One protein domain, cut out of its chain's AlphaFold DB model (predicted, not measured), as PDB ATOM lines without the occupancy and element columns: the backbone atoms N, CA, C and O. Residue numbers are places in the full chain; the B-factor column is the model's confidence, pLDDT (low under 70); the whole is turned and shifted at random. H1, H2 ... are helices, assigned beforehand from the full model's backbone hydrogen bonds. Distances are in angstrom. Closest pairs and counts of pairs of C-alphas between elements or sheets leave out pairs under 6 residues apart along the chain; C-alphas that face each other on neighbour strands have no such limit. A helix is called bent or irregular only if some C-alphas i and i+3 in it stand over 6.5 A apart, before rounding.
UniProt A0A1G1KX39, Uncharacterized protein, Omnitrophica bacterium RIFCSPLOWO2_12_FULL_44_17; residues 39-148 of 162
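What this domain is: This is residues 39 to 148 of the 162 residues of an uncharacterized protein of Omnitrophica bacterium RIFCSPLOWO2_12_FULL_44_17 (UniProt A0A1G1KX39). H4 lies in the middle, with H2 and H3 packed crosswise on it; H1 lies at one end of the longest axis, bent H5 at the other. The printed part has 110 residues with five named helices, H1 to H5, and no named strand: all helix. It is compact, radius of gyration of the C-alphas 13.9 A, spanning 44 by 31 by 20 A.

Where its parts are: Find C-alpha 39 at (136.782, 150.777, 138.362), where H1, residues 39 to 48, begins. H2 is residues 60 to 77, 25.6 A; H3 86 to 99, 20.0 A; H4 107 to 117. H5, residues 127 to 147, assigned as one helix by its hydrogen bonds, is bent: C-alphas 134 and 137 are 9.1 A apart. Its arms are H5a, 127 to 134, and H5b, 137 to 147, ending at (108.990, 117.947, 141.684).

How they stand to each other: Hub H4 touches H3 about perpendicular, 89 degrees, closest C-alphas Tyr 89 and Ile 111, 6.4 A. H4 and H5a form a hairpin, closest C-alphas Val 116 and Ala 131, 5.7 A. Every helix or arm has each O i to N i+4 pair within hydrogen-bond range.

The domain as a whole: C-alphas 39 and 148 are farthest apart, 46.9 A. The printed part has no cut; H1 to H2 is a long link. Residues 146 to 148 have pLDDT under 70.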
ATOM      1  N   ALA A  39     135.620 151.412 138.987       93.19
ATOM      2  CA  ALA A  39     136.782 150.777 138.362       93.19
ATOM      3  C   ALA A  39     137.028 149.371 138.932       93.19
ATOM      4  O   ALA A  39     137.226 148.418 138.181       93.19
ATOM      5  N   ILE A  40     136.941 149.234 140.259       92.75
ATOM      6  CA  ILE A  40     137.059 147.935 140.939       92.75
ATOM      7  C   ILE A  40     135.911 147.019 140.514       92.75
ATOM      8  O   ILE A  40     136.134 145.857 140.177       92.75
ATOM      9  N   TYR A  41     134.689 147.558 140.468       95.00
ATOM     10  CA  TYR A  41     133.512 146.818 140.031       95.00
ATOM     11  C   TYR A  41     133.666 146.277 138.607       95.00
ATOM     12  O   TYR A  41     133.354 145.116 138.373       95.00
ATOM     13  N   GLN A  42     134.169 147.078 137.665       94.81
ATOM     14  CA  GLN A  42     134.367 146.635 136.282       94.81
ATOM     15  C   GLN A  42     135.382 145.495 136.171       94.81
ATOM     16  O   GLN A  42     135.113 144.515 135.480       94.81
ATOM     17  N   LEU A  43     136.521 145.591 136.864       94.31
ATOM     18  CA  LEU A  43     137.534 144.530 136.865       94.31
ATOM     19  C   LEU A  43     136.974 143.225 137.438       94.31
ATOM     20  O   LEU A  43     137.086 142.177 136.806       94.31
ATOM     21  N   MET A  44     136.305 143.314 138.588       95.25
ATOM     22  CA  MET A  44     135.640 142.175 139.214       95.25
ATOM     23  C   MET A  44     134.557 141.585 138.302       95.25
ATOM     24  O   MET A  44     134.493 140.374 138.126       95.25
ATOM     25  N   MET A  45     133.710 142.420 137.696       96.38
ATOM     26  CA  MET A  45     132.642 141.952 136.815       96.38
ATOM     27  C   MET A  45     133.210 141.230 135.591       96.38
ATOM     28  O   MET A  45     132.705 140.174 135.227       96.38
ATOM     29  N   ASN A  46     134.283 141.746 134.986       95.62
ATOM     30  CA  ASN A  46     134.949 141.093 133.859       95.62
ATOM     31  C   ASN A  46     135.468 139.698 134.228       95.62
ATOM     32  O   ASN A  46     135.306 138.764 133.444       95.62
ATOM     33  N   GLU A  47     136.039 139.539 135.424       95.00
ATOM     34  CA  GLU A  47     136.442 138.225 135.928       95.00
ATOM     35  C   GLU A  47     135.226 137.306 136.101       95.00
ATOM     36  O   GLU A  47     135.204 136.204 135.543       95.00
ATOM     37  N   LEU A  48     134.176 137.794 136.773       96.75
ATOM     38  CA  LEU A  48     132.944 137.049 137.040       96.75
ATOM     39  C   LEU A  48     132.226 136.591 135.771       96.75
ATOM     40  O   LEU A  48     131.568 135.557 135.792       96.75
ATOM     41  N   MET A  49     132.362 137.300 134.652       96.00
ATOM     42  CA  MET A  49     131.806 136.850 133.372       96.00
ATOM     43  C   MET A  49     132.433 135.541 132.872       96.00
ATOM     44  O   MET A  49     131.802 134.836 132.087       96.00
ATOM     45  N   SER A  50     133.641 135.204 133.330       95.25
ATOM     46  CA  SER A  50     134.397 134.028 132.889       95.25
ATOM     47  C   SER A  50     134.549 132.951 133.963       95.25
ATOM     48  O   SER A  50     134.531 131.769 133.636       95.25
ATOM     49  N   THR A  51     134.676 133.334 135.236       95.38
ATOM     50  CA  THR A  51     134.960 132.406 136.334       95.38
ATOM     51  C   THR A  51     134.393 132.899 137.661       95.38
ATOM     52  O   THR A  51     134.260 134.096 137.891       95.38
ATOM     53  N   LEU A  52     134.090 131.967 138.567       95.81
ATOM     54  CA  LEU A  52     133.602 132.249 139.921       95.81
ATOM     55  C   LEU A  52     134.632 131.946 141.020       95.81
ATOM     56  O   LEU A  52     134.277 131.867 142.195       95.81
ATOM     57  N   LYS A  53     135.913 131.791 140.664       93.12
ATOM     58  CA  LYS A  53     136.977 131.384 141.596       93.12
ATOM     59  C   LYS A  53     137.044 132.248 142.861       93.12
ATOM     60  O   LYS A  53     137.139 131.705 143.956       93.12
ATOM     61  N   ASN A  54     136.938 133.566 142.707       92.44
ATOM     62  CA  ASN A  54     137.063 134.518 143.815       92.44
ATOM     63  C   ASN A  54     135.705 134.885 144.429       92.44
ATOM     64  O   ASN A  54     135.614 135.839 145.194       92.44
ATOM     65  N   TRP A  55     134.621 134.164 144.102       95.50
ATOM     66  CA  TRP A  55     133.273 134.505 144.564       95.50
ATOM     67  C   TRP A  55     133.207 134.682 146.082       95.50
ATOM     68  O   TRP A  55     132.610 135.639 146.564       95.50
ATOM     69  N   ASN A  56     133.847 133.807 146.855       93.25
ATOM     70  CA  ASN A  56     133.797 133.883 148.316       93.25
ATOM     71  C   ASN A  56     134.512 135.119 148.884       93.25
ATOM     72  O   ASN A  56     134.087 135.612 149.926       93.25
ATOM     73  N   ASP A  57     135.488 135.664 148.160       93.81
ATOM     74  CA  ASP A  57     136.305 136.805 148.585       93.81
ATOM     75  C   ASP A  57     135.667 138.160 148.237       93.81
ATOM     76  O   ASP A  57     136.105 139.210 148.703       93.81
ATOM     77  N   ILE A  58     134.603 138.158 147.427       93.94
ATOM     78  CA  ILE A  58     133.907 139.379 147.013       93.94
ATOM     79  C   ILE A  58     132.946 139.848 148.111       93.94
ATOM     80  O   ILE A  58     132.143 139.078 148.656       93.94
ATOM     81  N   LEU A  59     132.974 141.156 148.373       94.12
ATOM     82  CA  LEU A  59     132.079 141.823 149.313       94.12
ATOM     83  C   LEU A  59     130.598 141.690 148.894       94.12
ATOM     84  O   LEU A  59     130.281 141.786 147.703       94.12
ATOM     85  N   PRO A  60     129.657 141.539 149.846       94.38
ATOM     86  CA  PRO A  60     128.242 141.316 149.533       94.38
ATOM     87  C   PRO A  60     127.611 142.379 148.621       94.38
ATOM     88  O   PRO A  60     126.865 142.031 147.707       94.38
ATOM     89  N   ALA A  61     127.948 143.660 148.809       93.88
ATOM     90  CA  ALA A  61     127.423 144.750 147.982       93.88
ATOM     91  C   ALA A  61     127.799 144.599 146.495       93.88
ATOM     92  O   ALA A  61     126.981 144.846 145.605       93.88
ATOM     93  N   TYR A  62     129.019 144.135 146.218       95.31
ATOM     94  CA  TYR A  62     129.504 143.910 144.858       95.31
ATOM     95  C   TYR A  62     128.870 142.668 144.222       95.31
ATOM     96  O   TYR A  62     128.507 142.719 143.046       95.31
ATOM     97  N   LYS A  63     128.663 141.587 144.993       96.88
ATOM     98  CA  LYS A  63     127.924 140.392 144.540       96.88
ATOM     99  C   LYS A  63     126.516 140.750 144.102       96.88
ATOM    100  O   LYS A  63     126.107 140.402 142.998       96.88
ATOM    101  N   LEU A  64     125.801 141.480 144.957       97.19
ATOM    102  CA  LEU A  64     124.430 141.888 144.687       97.19
ATOM    103  C   LEU A  64     124.354 142.721 143.406       97.19
ATOM    104  O   LEU A  64     123.542 142.430 142.529       97.19
ATOM    105  N   LYS A  65     125.247 143.707 143.257       96.62
ATOM    106  CA  LYS A  65     125.287 144.545 142.057       96.62
ATOM    107  C   LYS A  65     125.621 143.743 140.795       96.62
ATOM    108  O   LYS A  65     124.967 143.949 139.775       96.62
ATOM    109  N   ALA A  66     126.581 142.821 140.870       97.44
ATOM    110  CA  ALA A  66     126.957 141.957 139.752       97.44
ATOM    111  C   ALA A  66     125.775 141.096 139.288       97.44
ATOM    112  O   ALA A  66     125.448 141.088 138.104       97.44
ATOM    113  N   VAL A  67     125.078 140.451 140.226       98.06
ATOM    114  CA  VAL A  67     123.886 139.643 139.936       98.06
ATOM    115  C   VAL A  67     122.771 140.492 139.324       98.06
ATOM    116  O   VAL A  67     122.200 140.090 138.313       98.06
ATOM    117  N   GLN A  68     122.485 141.678 139.873       97.81
ATOM    118  CA  GLN A  68     121.498 142.604 139.298       97.81
ATOM    119  C   GLN A  68     121.839 142.953 137.846       97.81
ATOM    120  O   GLN A  68     120.988 142.849 136.965       97.81
ATOM    121  N   THR A  69     123.100 143.302 137.576       97.00
ATOM    122  CA  THR A  69     123.569 143.586 136.217       97.00
ATOM    123  C   THR A  69     123.454 142.365 135.304       97.00
ATOM    124  O   THR A  69     123.093 142.510 134.139       97.00
ATOM    125  N   THR A  70     123.709 141.151 135.795       97.75
ATOM    126  CA  THR A  70     123.527 139.933 134.996       97.75
ATOM    127  C   THR A  70     122.054 139.638 134.698       97.75
ATOM    128  O   THR A  70     121.736 139.245 133.577       97.75
ATOM    129  N   ILE A  71     121.137 139.875 135.640       97.38
ATOM    130  CA  ILE A  71     119.688 139.752 135.399       97.38
ATOM    131  C   ILE A  71     119.241 140.735 134.308       97.38
ATOM    132  O   ILE A  71     118.546 140.352 133.364       97.38
ATOM    133  N   GLU A  72     119.686 141.991 134.383       97.12
ATOM    134  CA  GLU A  72     119.435 142.989 133.337       97.12
ATOM    135  C   GLU A  72     120.012 142.550 131.983       97.12
ATOM    136  O   GLU A  72     119.369 142.713 130.943       97.12
ATOM    137  N   LEU A  73     121.197 141.933 131.988       96.44
ATOM    138  CA  LEU A  73     121.832 141.411 130.784       96.44
ATOM    139  C   LEU A  73     120.988 140.321 130.113       96.44
ATOM    140  O   LEU A  73     120.852 140.342 128.889       96.44
ATOM    141  N   PHE A  74     120.391 139.408 130.885       97.12
ATOM    142  CA  PHE A  74     119.494 138.377 130.355       97.12
ATOM    143  C   PHE A  74     118.242 138.964 129.715       97.12
ATOM    144  O   PHE A  74     117.854 138.545 128.622       97.12
ATOM    145  N   LYS A  75     117.664 139.995 130.334       95.56
ATOM    146  CA  LYS A  75     116.522 140.717 129.767       95.56
ATOM    147  C   LYS A  75     116.851 141.335 128.409       95.56
ATOM    148  O   LYS A  75     116.019 141.311 127.508       95.56
ATOM    149  N   ILE A  76     118.059 141.877 128.247       95.94
ATOM    150  CA  ILE A  76     118.485 142.537 127.005       95.94
ATOM    151  C   ILE A  76     118.880 141.517 125.930       95.94
ATOM    152  O   ILE A  76     118.457 141.643 124.783       95.94
ATOM    153  N   ARG A  77     119.709 140.525 126.275       94.69
ATOM    154  CA  ARG A  77     120.321 139.608 125.297       94.69
ATOM    155  C   ARG A  77     119.436 138.429 124.935       94.69
ATOM    156  O   ARG A  77     119.395 138.038 123.775       94.69
ATOM    157  N   GLU A  78     118.751 137.869 125.923       94.00
ATOM    158  CA  GLU A  78     117.984 136.628 125.778       94.00
ATOM    159  C   GLU A  78     116.474 136.869 125.862       94.00
ATOM    160  O   GLU A  78     115.701 135.925 125.755       94.00
ATOM    161  N   LYS A  79     116.046 138.129 126.051       94.88
ATOM    162  CA  LYS A  79     114.643 138.503 126.302       94.88
ATOM    163  C   LYS A  79     114.032 137.719 127.470       94.88
ATOM    164  O   LYS A  79     112.823 137.518 127.513       94.88
ATOM    165  N   ALA A  80     114.876 137.296 128.410       94.81
ATOM    166  CA  ALA A  80     114.473 136.471 129.533       94.81
ATOM    167  C   ALA A  80     114.069 137.331 130.734       94.81
ATOM    168  O   ALA A  80     114.707 138.338 131.050       94.81
ATOM    169  N   ILE A  81     113.014 136.912 131.421       95.06
ATOM    170  CA  ILE A  81     112.542 137.506 132.666       95.06
ATOM    171  C   ILE A  81     112.870 136.533 133.792       95.06
ATOM    172  O   ILE A  81     112.405 135.398 133.785       95.06
ATOM    173  N   LEU A  82     113.659 137.009 134.754       96.38
ATOM    174  CA  LEU A  82     113.912 136.346 136.030       96.38
ATOM    175  C   LEU A  82     113.081 137.085 137.082       96.38
ATOM    176  O   LEU A  82     113.160 138.314 137.169       96.38
ATOM    177  N   ARG A  83     112.222 136.373 137.814       95.06
ATOM    178  CA  ARG A  83     111.245 136.977 138.738       95.06
ATOM    179  C   ARG A  83     111.759 136.991 140.169       95.06
ATOM    180  O   ARG A  83     111.306 137.813 140.965       95.06
ATOM    181  N   LYS A  84     112.685 136.095 140.505       96.69
ATOM    182  CA  LYS A  84     113.316 136.053 141.821       96.69
ATOM    183  C   LYS A  84     114.267 137.244 142.006       96.69
ATOM    184  O   LYS A  84     114.884 137.709 141.045       96.69
ATOM    185  N   PRO A  85     114.380 137.763 143.240       96.94
ATOM    186  CA  PRO A  85     115.243 138.900 143.532       96.94
ATOM    187  C   PRO A  85     116.726 138.518 143.415       96.94
ATOM    188  O   PRO A  85     117.089 137.345 143.487       96.94
ATOM    189  N   ALA A  86     117.608 139.504 143.256       97.19
ATOM    190  CA  ALA A  86     119.039 139.256 143.066       97.19
ATOM    191  C   ALA A  86     119.680 138.532 144.266       97.19
ATOM    192  O   ALA A  86     120.541 137.675 144.089       97.19
ATOM    193  N   GLU A  87     119.217 138.817 145.479       97.56
ATOM    194  CA  GLU A  87     119.642 138.181 146.727       97.56
ATOM    195  C   GLU A  87     119.484 136.655 146.666       97.56
ATOM    196  O   GLU A  87     120.395 135.928 147.056       97.56
ATOM    197  N   PHE A  88     118.385 136.170 146.075       97.88
ATOM    198  CA  PHE A  88     118.144 134.737 145.890       97.88
ATOM    199  C   PHE A  88     119.277 134.076 145.094       97.88
ATOM    200  O   PHE A  88     119.760 133.002 145.451       97.88
ATOM    201  N   TYR A  89     119.734 134.727 144.026       98.06
ATOM    202  CA  TYR A  89     120.801 134.192 143.188       98.06
ATOM    203  C   TYR A  89     122.186 134.356 143.812       98.06
ATOM    204  O   TYR A  89     123.042 133.511 143.573       98.06
ATOM    205  N   VAL A  90     122.426 135.383 144.632       98.00
ATOM    206  CA  VAL A  90     123.681 135.498 145.400       98.00
ATOM    207  C   VAL A  90     123.848 134.285 146.322       98.00
ATOM    208  O   VAL A  90     124.908 133.645 146.342       98.00
ATOM    209  N   ASP A  91     122.789 133.927 147.045       97.31
ATOM    210  CA  ASP A  91     122.791 132.755 147.917       97.31
ATOM    211  C   ASP A  91     122.875 131.461 147.102       97.31
ATOM    212  O   ASP A  91     123.688 130.587 147.414       97.31
ATOM    213  N   GLY A  92     122.112 131.366 146.012       96.69
ATOM    214  CA  GLY A  92     122.116 130.218 145.106       96.69
ATOM    215  C   GLY A  92     123.488 129.942 144.487       96.69
ATOM    216  O   GLY A  92     123.933 128.798 144.480       96.69
ATOM    217  N   VAL A  93     124.214 130.971 144.038       97.12
ATOM    218  CA  VAL A  93     125.580 130.818 143.506       97.12
ATOM    219  C   VAL A  93     126.517 130.303 144.595       97.12
ATOM    220  O   VAL A  93     127.300 129.384 144.364       97.12
ATOM    221  N   SER A  94     126.402 130.835 145.810       96.31
ATOM    222  CA  SER A  94     127.208 130.378 146.945       96.31
ATOM    223  C   SER A  94     126.932 128.910 147.296       96.31
ATOM    224  O   SER A  94     127.850 128.181 147.669       96.31
ATOM    225  N   GLN A  95     125.680 128.458 147.178       95.31
ATOM    226  CA  GLN A  95     125.299 127.057 147.379       95.31
ATOM    227  C   GLN A  95     125.795 126.160 146.240       95.31
ATOM    228  O   GLN A  95     126.369 125.106 146.509       95.31
ATOM    229  N   LEU A  96     125.659 126.607 144.989       93.44
ATOM    230  CA  LEU A  96     126.133 125.892 143.805       93.44
ATOM    231  C   LEU A  96     127.634 125.593 143.897       93.44
ATOM    232  O   LEU A  96     128.051 124.456 143.705       93.44
ATOM    233  N   LEU A  97     128.447 126.584 144.273       94.62
ATOM    234  CA  LEU A  97     129.896 126.405 144.413       94.62
ATOM    235  C   LEU A  97     130.281 125.433 145.539       94.62
ATOM    236  O   LEU A  97     131.325 124.788 145.457       94.62
ATOM    237  N   LYS A  98     129.450 125.304 146.581       94.06
ATOM    238  CA  LYS A  98     129.648 124.308 147.648       94.06
ATOM    239  C   LYS A  98     129.297 122.895 147.183       94.06
ATOM    240  O   LYS A  98     129.963 121.947 147.584       94.06
ATOM    241  N   GLN A  99     128.252 122.756 146.370       90.19
ATOM    242  CA  GLN A  99     127.765 121.467 145.868       90.19
ATOM    243  C   GLN A  99     128.580 120.940 144.684       90.19
ATOM    244  O   GLN A  99     128.680 119.730 144.499       90.19
ATOM    245  N   THR A 100     129.179 121.830 143.893       88.50
ATOM    246  CA  THR A 100     129.964 121.480 142.704       88.50
ATOM    247  C   THR A 100     131.382 122.048 142.810       88.50
ATOM    248  O   THR A 100     131.697 123.069 142.186       88.50
ATOM    249  N   PRO A 101     132.271 121.400 143.593       87.19
ATOM    250  CA  PRO A 101     133.680 121.768 143.633       87.19
ATOM    251  C   PRO A 101     134.282 121.742 142.224       87.19
ATOM    252  O   PRO A 101     134.139 120.761 141.499       87.19
ATOM    253  N   GLY A 102     134.953 122.824 141.822       86.56
ATOM    254  CA  GLY A 102     135.551 122.934 140.486       86.56
ATOM    255  C   GLY A 102     134.624 123.487 139.399       86.56
ATOM    256  O   GLY A 102     134.979 123.418 138.222       86.56
ATOM    257  N   PHE A 103     133.474 124.065 139.760       90.69
ATOM    258  CA  PHE A 103     132.646 124.824 138.821       90.69
ATOM    259  C   PHE A 103     133.482 125.894 138.094       90.69
ATOM    260  O   PHE A 103     134.004 126.825 138.707       90.69
ATOM    261  N   SER A 104     133.628 125.739 136.778       91.19
ATOM    262  CA  SER A 104     134.563 126.524 135.961       91.19
ATOM    263  C   SER A 104     133.910 127.660 135.179       91.19
ATOM    264  O   SER A 104     134.616 128.462 134.575       91.19
ATOM    265  N   GLN A 105     132.579 127.727 135.171       94.50
ATOM    266  CA  GLN A 105     131.835 128.695 134.371       94.50
ATOM    267  C   GLN A 105     131.689 130.040 135.097       94.50
ATOM    268  O   GLN A 105     131.844 130.137 136.317       94.50
ATOM    269  N   GLY A 106     131.364 131.084 134.334       96.75
ATOM    270  CA  GLY A 106     131.106 132.421 134.861       96.75
ATOM    271  C   GLY A 106     129.723 132.592 135.495       96.75
ATOM    272  O   GLY A 106     128.833 131.742 135.392       96.75
ATOM    273  N   LEU A 107     129.532 133.759 136.107       97.69
ATOM    274  CA  LEU A 107     128.314 134.208 136.772       97.69
ATOM    275  C   LEU A 107     127.054 134.105 135.896       97.69
ATOM    276  O   LEU A 107     126.053 133.612 136.414       97.69
ATOM    277  N   PRO A 108     127.055 134.484 134.597       97.50
ATOM    278  CA  PRO A 108     125.870 134.306 133.760       97.50
ATOM    279  C   PRO A 108     125.437 132.842 133.692       97.50
ATOM    280  O   PRO A 108     124.289 132.523 133.983       97.50
ATOM    281  N   THR A 109     126.361 131.930 133.399       96.25
ATOM    282  CA  THR A 109     126.041 130.503 133.313       96.25
ATOM    283  C   THR A 109     125.518 129.968 134.643       96.25
ATOM    284  O   THR A 109     124.514 129.260 134.655       96.25
ATOM    285  N   ALA A 110     126.128 130.355 135.767       96.69
ATOM    286  CA  ALA A 110     125.655 129.960 137.092       96.69
ATOM    287  C   ALA A 110     124.224 130.447 137.373       96.69
ATOM    288  O   ALA A 110     123.375 129.655 137.781       96.69
ATOM    289  N   ILE A 111     123.922 131.721 137.103       97.88
ATOM    290  CA  ILE A 111     122.573 132.273 137.292       97.88
ATOM    291  C   ILE A 111     121.575 131.597 136.352       97.88
ATOM    292  O   ILE A 111     120.470 131.282 136.782       97.88
ATOM    293  N   LYS A 112     121.949 131.329 135.096       96.25
ATOM    294  CA  LYS A 112     121.078 130.637 134.137       96.25
ATOM    295  C   LYS A 112     120.746 129.224 134.605       96.25
ATOM    296  O   LYS A 112     119.576 128.858 134.595       96.25
ATOM    297  N   ILE A 113     121.739 128.462 135.065       94.50
ATOM    298  CA  ILE A 113     121.532 127.131 135.651       94.50
ATOM    299  C   ILE A 113     120.546 127.220 136.819       94.50
ATOM    300  O   ILE A 113     119.525 126.537 136.803       94.50
ATOM    301  N   LEU A 114     120.794 128.112 137.783       95.81
ATOM    302  CA  LEU A 114     119.926 128.290 138.950       95.81
ATOM    303  C   LEU A 114     118.499 128.688 138.553       95.81
ATOM    304  O   LEU A 114     117.535 128.088 139.018       95.81
ATOM    305  N   ALA A 115     118.346 129.668 137.663       96.00
ATOM    306  CA  ALA A 115     117.043 130.133 137.203       96.00
ATOM    307  C   ALA A 115     116.268 129.030 136.469       96.00
ATOM    308  O   ALA A 115     115.060 128.906 136.645       96.00
ATOM    309  N   VAL A 116     116.951 128.197 135.685       94.19
ATOM    310  CA  VAL A 116     116.343 127.063 134.983       94.19
ATOM    311  C   VAL A 116     115.932 125.954 135.956       94.19
ATOM    312  O   VAL A 116     114.806 125.465 135.870       94.19
ATOM    313  N   MET A 117     116.776 125.600 136.929       90.75
ATOM    314  CA  MET A 117     116.430 124.627 137.979       90.75
ATOM    315  C   MET A 117     115.168 125.051 138.751       90.75
ATOM    316  O   MET A 117     114.262 124.249 139.016       90.75
ATOM    317  N   GLU A 118     115.073 126.347 139.032       92.06
ATOM    318  CA  GLU A 118     113.974 126.982 139.758       92.06
ATOM    319  C   GLU A 118     112.763 127.327 138.879       92.06
ATOM    320  O   GLU A 118     111.767 127.834 139.391       92.06
ATOM    321  N   TYR A 119     112.811 127.038 137.571       92.62
ATOM    322  CA  TYR A 119     111.763 127.370 136.590       92.62
ATOM    323  C   TYR A 119     111.436 128.874 136.528       92.62
ATOM    324  O   TYR A 119     110.339 129.279 136.120       92.62
ATOM    325  N   ASP A 120     112.408 129.702 136.898       95.50
ATOM    326  CA  ASP A 120     112.320 131.158 136.946       95.50
ATOM    327  C   ASP A 120     112.930 131.845 135.715       95.50
ATOM    328  O   ASP A 120     112.899 133.062 135.610       95.50
ATOM    329  N   PHE A 121     113.476 131.083 134.767       95.62
ATOM    330  CA  PHE A 121     113.961 131.622 133.499       95.62
ATOM    331  C   PHE A 121     112.838 131.615 132.453       95.62
ATOM    332  O   PHE A 121     112.477 130.560 131.935       95.62
ATOM    333  N   ASP A 122     112.263 132.783 132.164       94.31
ATOM    334  CA  ASP A 122     111.139 132.941 131.232       94.31
ATOM    335  C   ASP A 122     111.564 133.735 129.989       94.31
ATOM    336  O   ASP A 122     111.589 134.963 130.009       94.31
ATOM    337  N   ASN A 123     111.939 133.034 128.917       93.69
ATOM    338  CA  ASN A 123     112.323 133.603 127.615       93.69
ATOM    339  C   ASN A 123     111.286 133.323 126.507       93.69
ATOM    340  O   ASN A 123     111.561 133.568 125.332       93.69
ATOM    341  N   GLY A 124     110.109 132.797 126.866       90.06
ATOM    342  CA  GLY A 124     109.072 132.368 125.923       90.06
ATOM    343  C   GLY A 124     109.271 130.974 125.313       90.06
ATOM    344  O   GLY A 124     108.403 130.527 124.565       90.06
ATOM    345  N   GLU A 125     110.367 130.275 125.622       90.94
ATOM    346  CA  GLU A 125     110.537 128.861 125.272       90.94
ATOM    347  C   GLU A 125     109.843 127.947 126.293       90.94
ATOM    348  O   GLU A 125     109.534 128.339 127.422       90.94
ATOM    349  N   ASP A 126     109.616 126.695 125.897       91.44
ATOM    350  CA  ASP A 126     109.146 125.665 126.818       91.44
ATOM    351  C   ASP A 126     110.198 125.408 127.912       91.44
ATOM    352  O   ASP A 126     111.364 125.108 127.630       91.44
ATOM    353  N   LYS A 127     109.781 125.529 129.177       87.94
ATOM    354  CA  LYS A 127     110.684 125.452 130.334       87.94
ATOM    355  C   LYS A 127     111.328 124.077 130.495       87.94
ATOM    356  O   LYS A 127     112.474 124.002 130.930       87.94
ATOM    357  N   ASP A 128     110.630 123.005 130.132       88.81
ATOM    358  CA  ASP A 128     111.160 121.645 130.216       88.81
ATOM    359  C   ASP A 128     112.188 121.393 129.112       88.81
ATOM    360  O   ASP A 128     113.225 120.771 129.351       88.81
ATOM    361  N   VAL A 129     111.937 121.907 127.906       88.94
ATOM    362  CA  VAL A 129     112.903 121.868 126.799       88.94
ATOM    363  C   VAL A 129     114.158 122.658 127.160       88.94
ATOM    364  O   VAL A 129     115.269 122.138 127.033       88.94
ATOM    365  N   LEU A 130     114.001 123.878 127.677       89.88
ATOM    366  CA  LEU A 130     115.122 124.696 128.132       89.88
ATOM    367  C   LEU A 130     115.912 123.993 129.244       89.88
ATOM    368  O   LEU A 130     117.141 123.953 129.195       89.88
ATOM    369  N   ALA A 131     115.222 123.392 130.214       89.88
ATOM    370  CA  ALA A 131     115.864 122.687 131.315       89.88
ATOM    371  C   ALA A 131     116.659 121.464 130.857       89.88
ATOM    372  O   ALA A 131     117.801 121.294 131.284       89.88
ATOM    373  N   LYS A 132     116.123 120.663 129.932       88.56
ATOM    374  CA  LYS A 132     116.864 119.551 129.314       88.56
ATOM    375  C   LYS A 132     118.117 120.033 128.589       88.56
ATOM    376  O   LYS A 132     119.167 119.411 128.726       88.56
ATOM    377  N   ASN A 133     118.017 121.137 127.853       89.38
ATOM    378  CA  ASN A 133     119.128 121.677 127.071       89.38
ATOM    379  C   ASN A 133     120.239 122.266 127.952       89.38
ATOM    380  O   ASN A 133     121.415 122.091 127.653       89.38
ATOM    381  N   VAL A 134     119.875 122.969 129.028       88.19
ATOM    382  CA  VAL A 134     120.834 123.670 129.898       88.19
ATOM    383  C   VAL A 134     121.463 122.739 130.930       88.19
ATOM    384  O   VAL A 134     122.654 122.855 131.206       88.19
ATOM    385  N   LEU A 135     120.683 121.834 131.519       86.50
ATOM    386  CA  LEU A 135     121.137 120.983 132.623       86.50
ATOM    387  C   LEU A 135     121.612 119.604 132.156       86.50
ATOM    388  O   LEU A 135     122.309 118.906 132.889       86.50
ATOM    389  N   GLY A 136     121.233 119.204 130.943       86.31
ATOM    390  CA  GLY A 136     121.412 117.845 130.460       86.31
ATOM    391  C   GLY A 136     120.358 116.882 131.013       86.31
ATOM    392  O   GLY A 136     119.609 117.174 131.949       86.31
ATOM    393  N   GLN A 137     120.292 115.700 130.401       79.75
ATOM    394  CA  GLN A 137     119.223 114.731 130.649       79.75
ATOM    395  C   GLN A 137     119.223 114.174 132.081       79.75
ATOM    396  O   GLN A 137     118.156 114.004 132.665       79.75
ATOM    397  N   GLU A 138     120.402 113.925 132.653       75.44
ATOM    398  CA  GLU A 138     120.552 113.341 133.991       75.44
ATOM    399  C   GLU A 138     120.082 114.299 135.096       75.44
ATOM    400  O   GLU A 138     119.232 113.950 135.917       75.44
ATOM    401  N   VAL A 139     120.572 115.542 135.082       78.88
ATOM    402  CA  VAL A 139     120.206 116.556 136.083       78.88
ATOM    403  C   VAL A 139     118.729 116.931 135.958       78.88
ATOM    404  O   VAL A 139     118.032 117.061 136.965       78.88
ATOM    405  N   TYR A 140     118.217 117.037 134.729       80.75
ATOM    406  CA  TYR A 140     116.799 117.284 134.487       80.75
ATOM    407  C   TYR A 140     115.897 116.175 135.054       80.75
ATOM    408  O   TYR A 140     114.890 116.470 135.700       80.75
ATOM    409  N   ALA A 141     116.253 114.901 134.860       77.06
ATOM    410  CA  ALA A 141     115.473 113.781 135.390       77.06
ATOM    411  C   ALA A 141     115.393 113.815 136.927       77.06
ATOM    412  O   ALA A 141     114.320 113.610 137.497       77.06
ATOM    413  N   ASN A 142     116.492 114.162 137.599       75.69
ATOM    414  CA  ASN A 142     116.524 114.317 139.056       75.69
ATOM    415  C   ASN A 142     115.637 115.477 139.548       75.69
ATOM    416  O   ASN A 142     114.949 115.348 140.564       75.69
ATOM    417  N   LEU A 143     115.581 116.588 138.809       75.94
ATOM    418  CA  LEU A 143     114.673 117.701 139.120       75.94
ATOM    419  C   LEU A 143     113.200 117.321 138.959       75.94
ATOM    420  O   LEU A 143     112.372 117.707 139.776       75.94
ATOM    421  N   GLN A 144     112.856 116.541 137.938       76.56
ATOM    422  CA  GLN A 144     111.483 116.070 137.738       76.56
ATOM    423  C   GLN A 144     111.041 115.103 138.847       76.56
ATOM    424  O   GLN A 144     109.923 115.202 139.352       76.56
ATOM    425  N   ASN A 145     111.934 114.219 139.299       72.31
ATOM    426  CA  ASN A 145     111.649 113.282 140.391       72.31
ATOM    427  C   ASN A 145     111.440 113.976 141.744       72.31
ATOM    428  O   ASN A 145     110.660 113.495 142.557       72.31
ATOM    429  N   THR A 146     112.107 115.109 141.980       64.12
ATOM    430  CA  THR A 146     111.915 115.920 143.196       64.12
ATOM    431  C   THR A 146     110.684 116.826 143.124       64.12
ATOM    432  O   THR A 146     110.160 117.218 144.165       64.12
ATOM    433  N   LYS A 147     110.199 117.139 141.915       59.97
ATOM    434  CA  LYS A 147     108.990 117.947 141.684       59.97
ATOM    435  C   LYS A 147     107.708 117.140 141.553       59.97
ATOM    436  O   LYS A 147     106.642 117.728 141.714       59.97
ATOM    437  N   LYS A 148     107.775 115.832 141.285       48.47
ATOM    438  CA  LYS A 148     106.595 114.970 141.409       48.47
ATOM    439  C   LYS A 148     106.107 115.057 142.858       48.47
ATOM    440  O   LYS A 148     106.845 114.638 143.753       48.47
TER     441      LYS A 148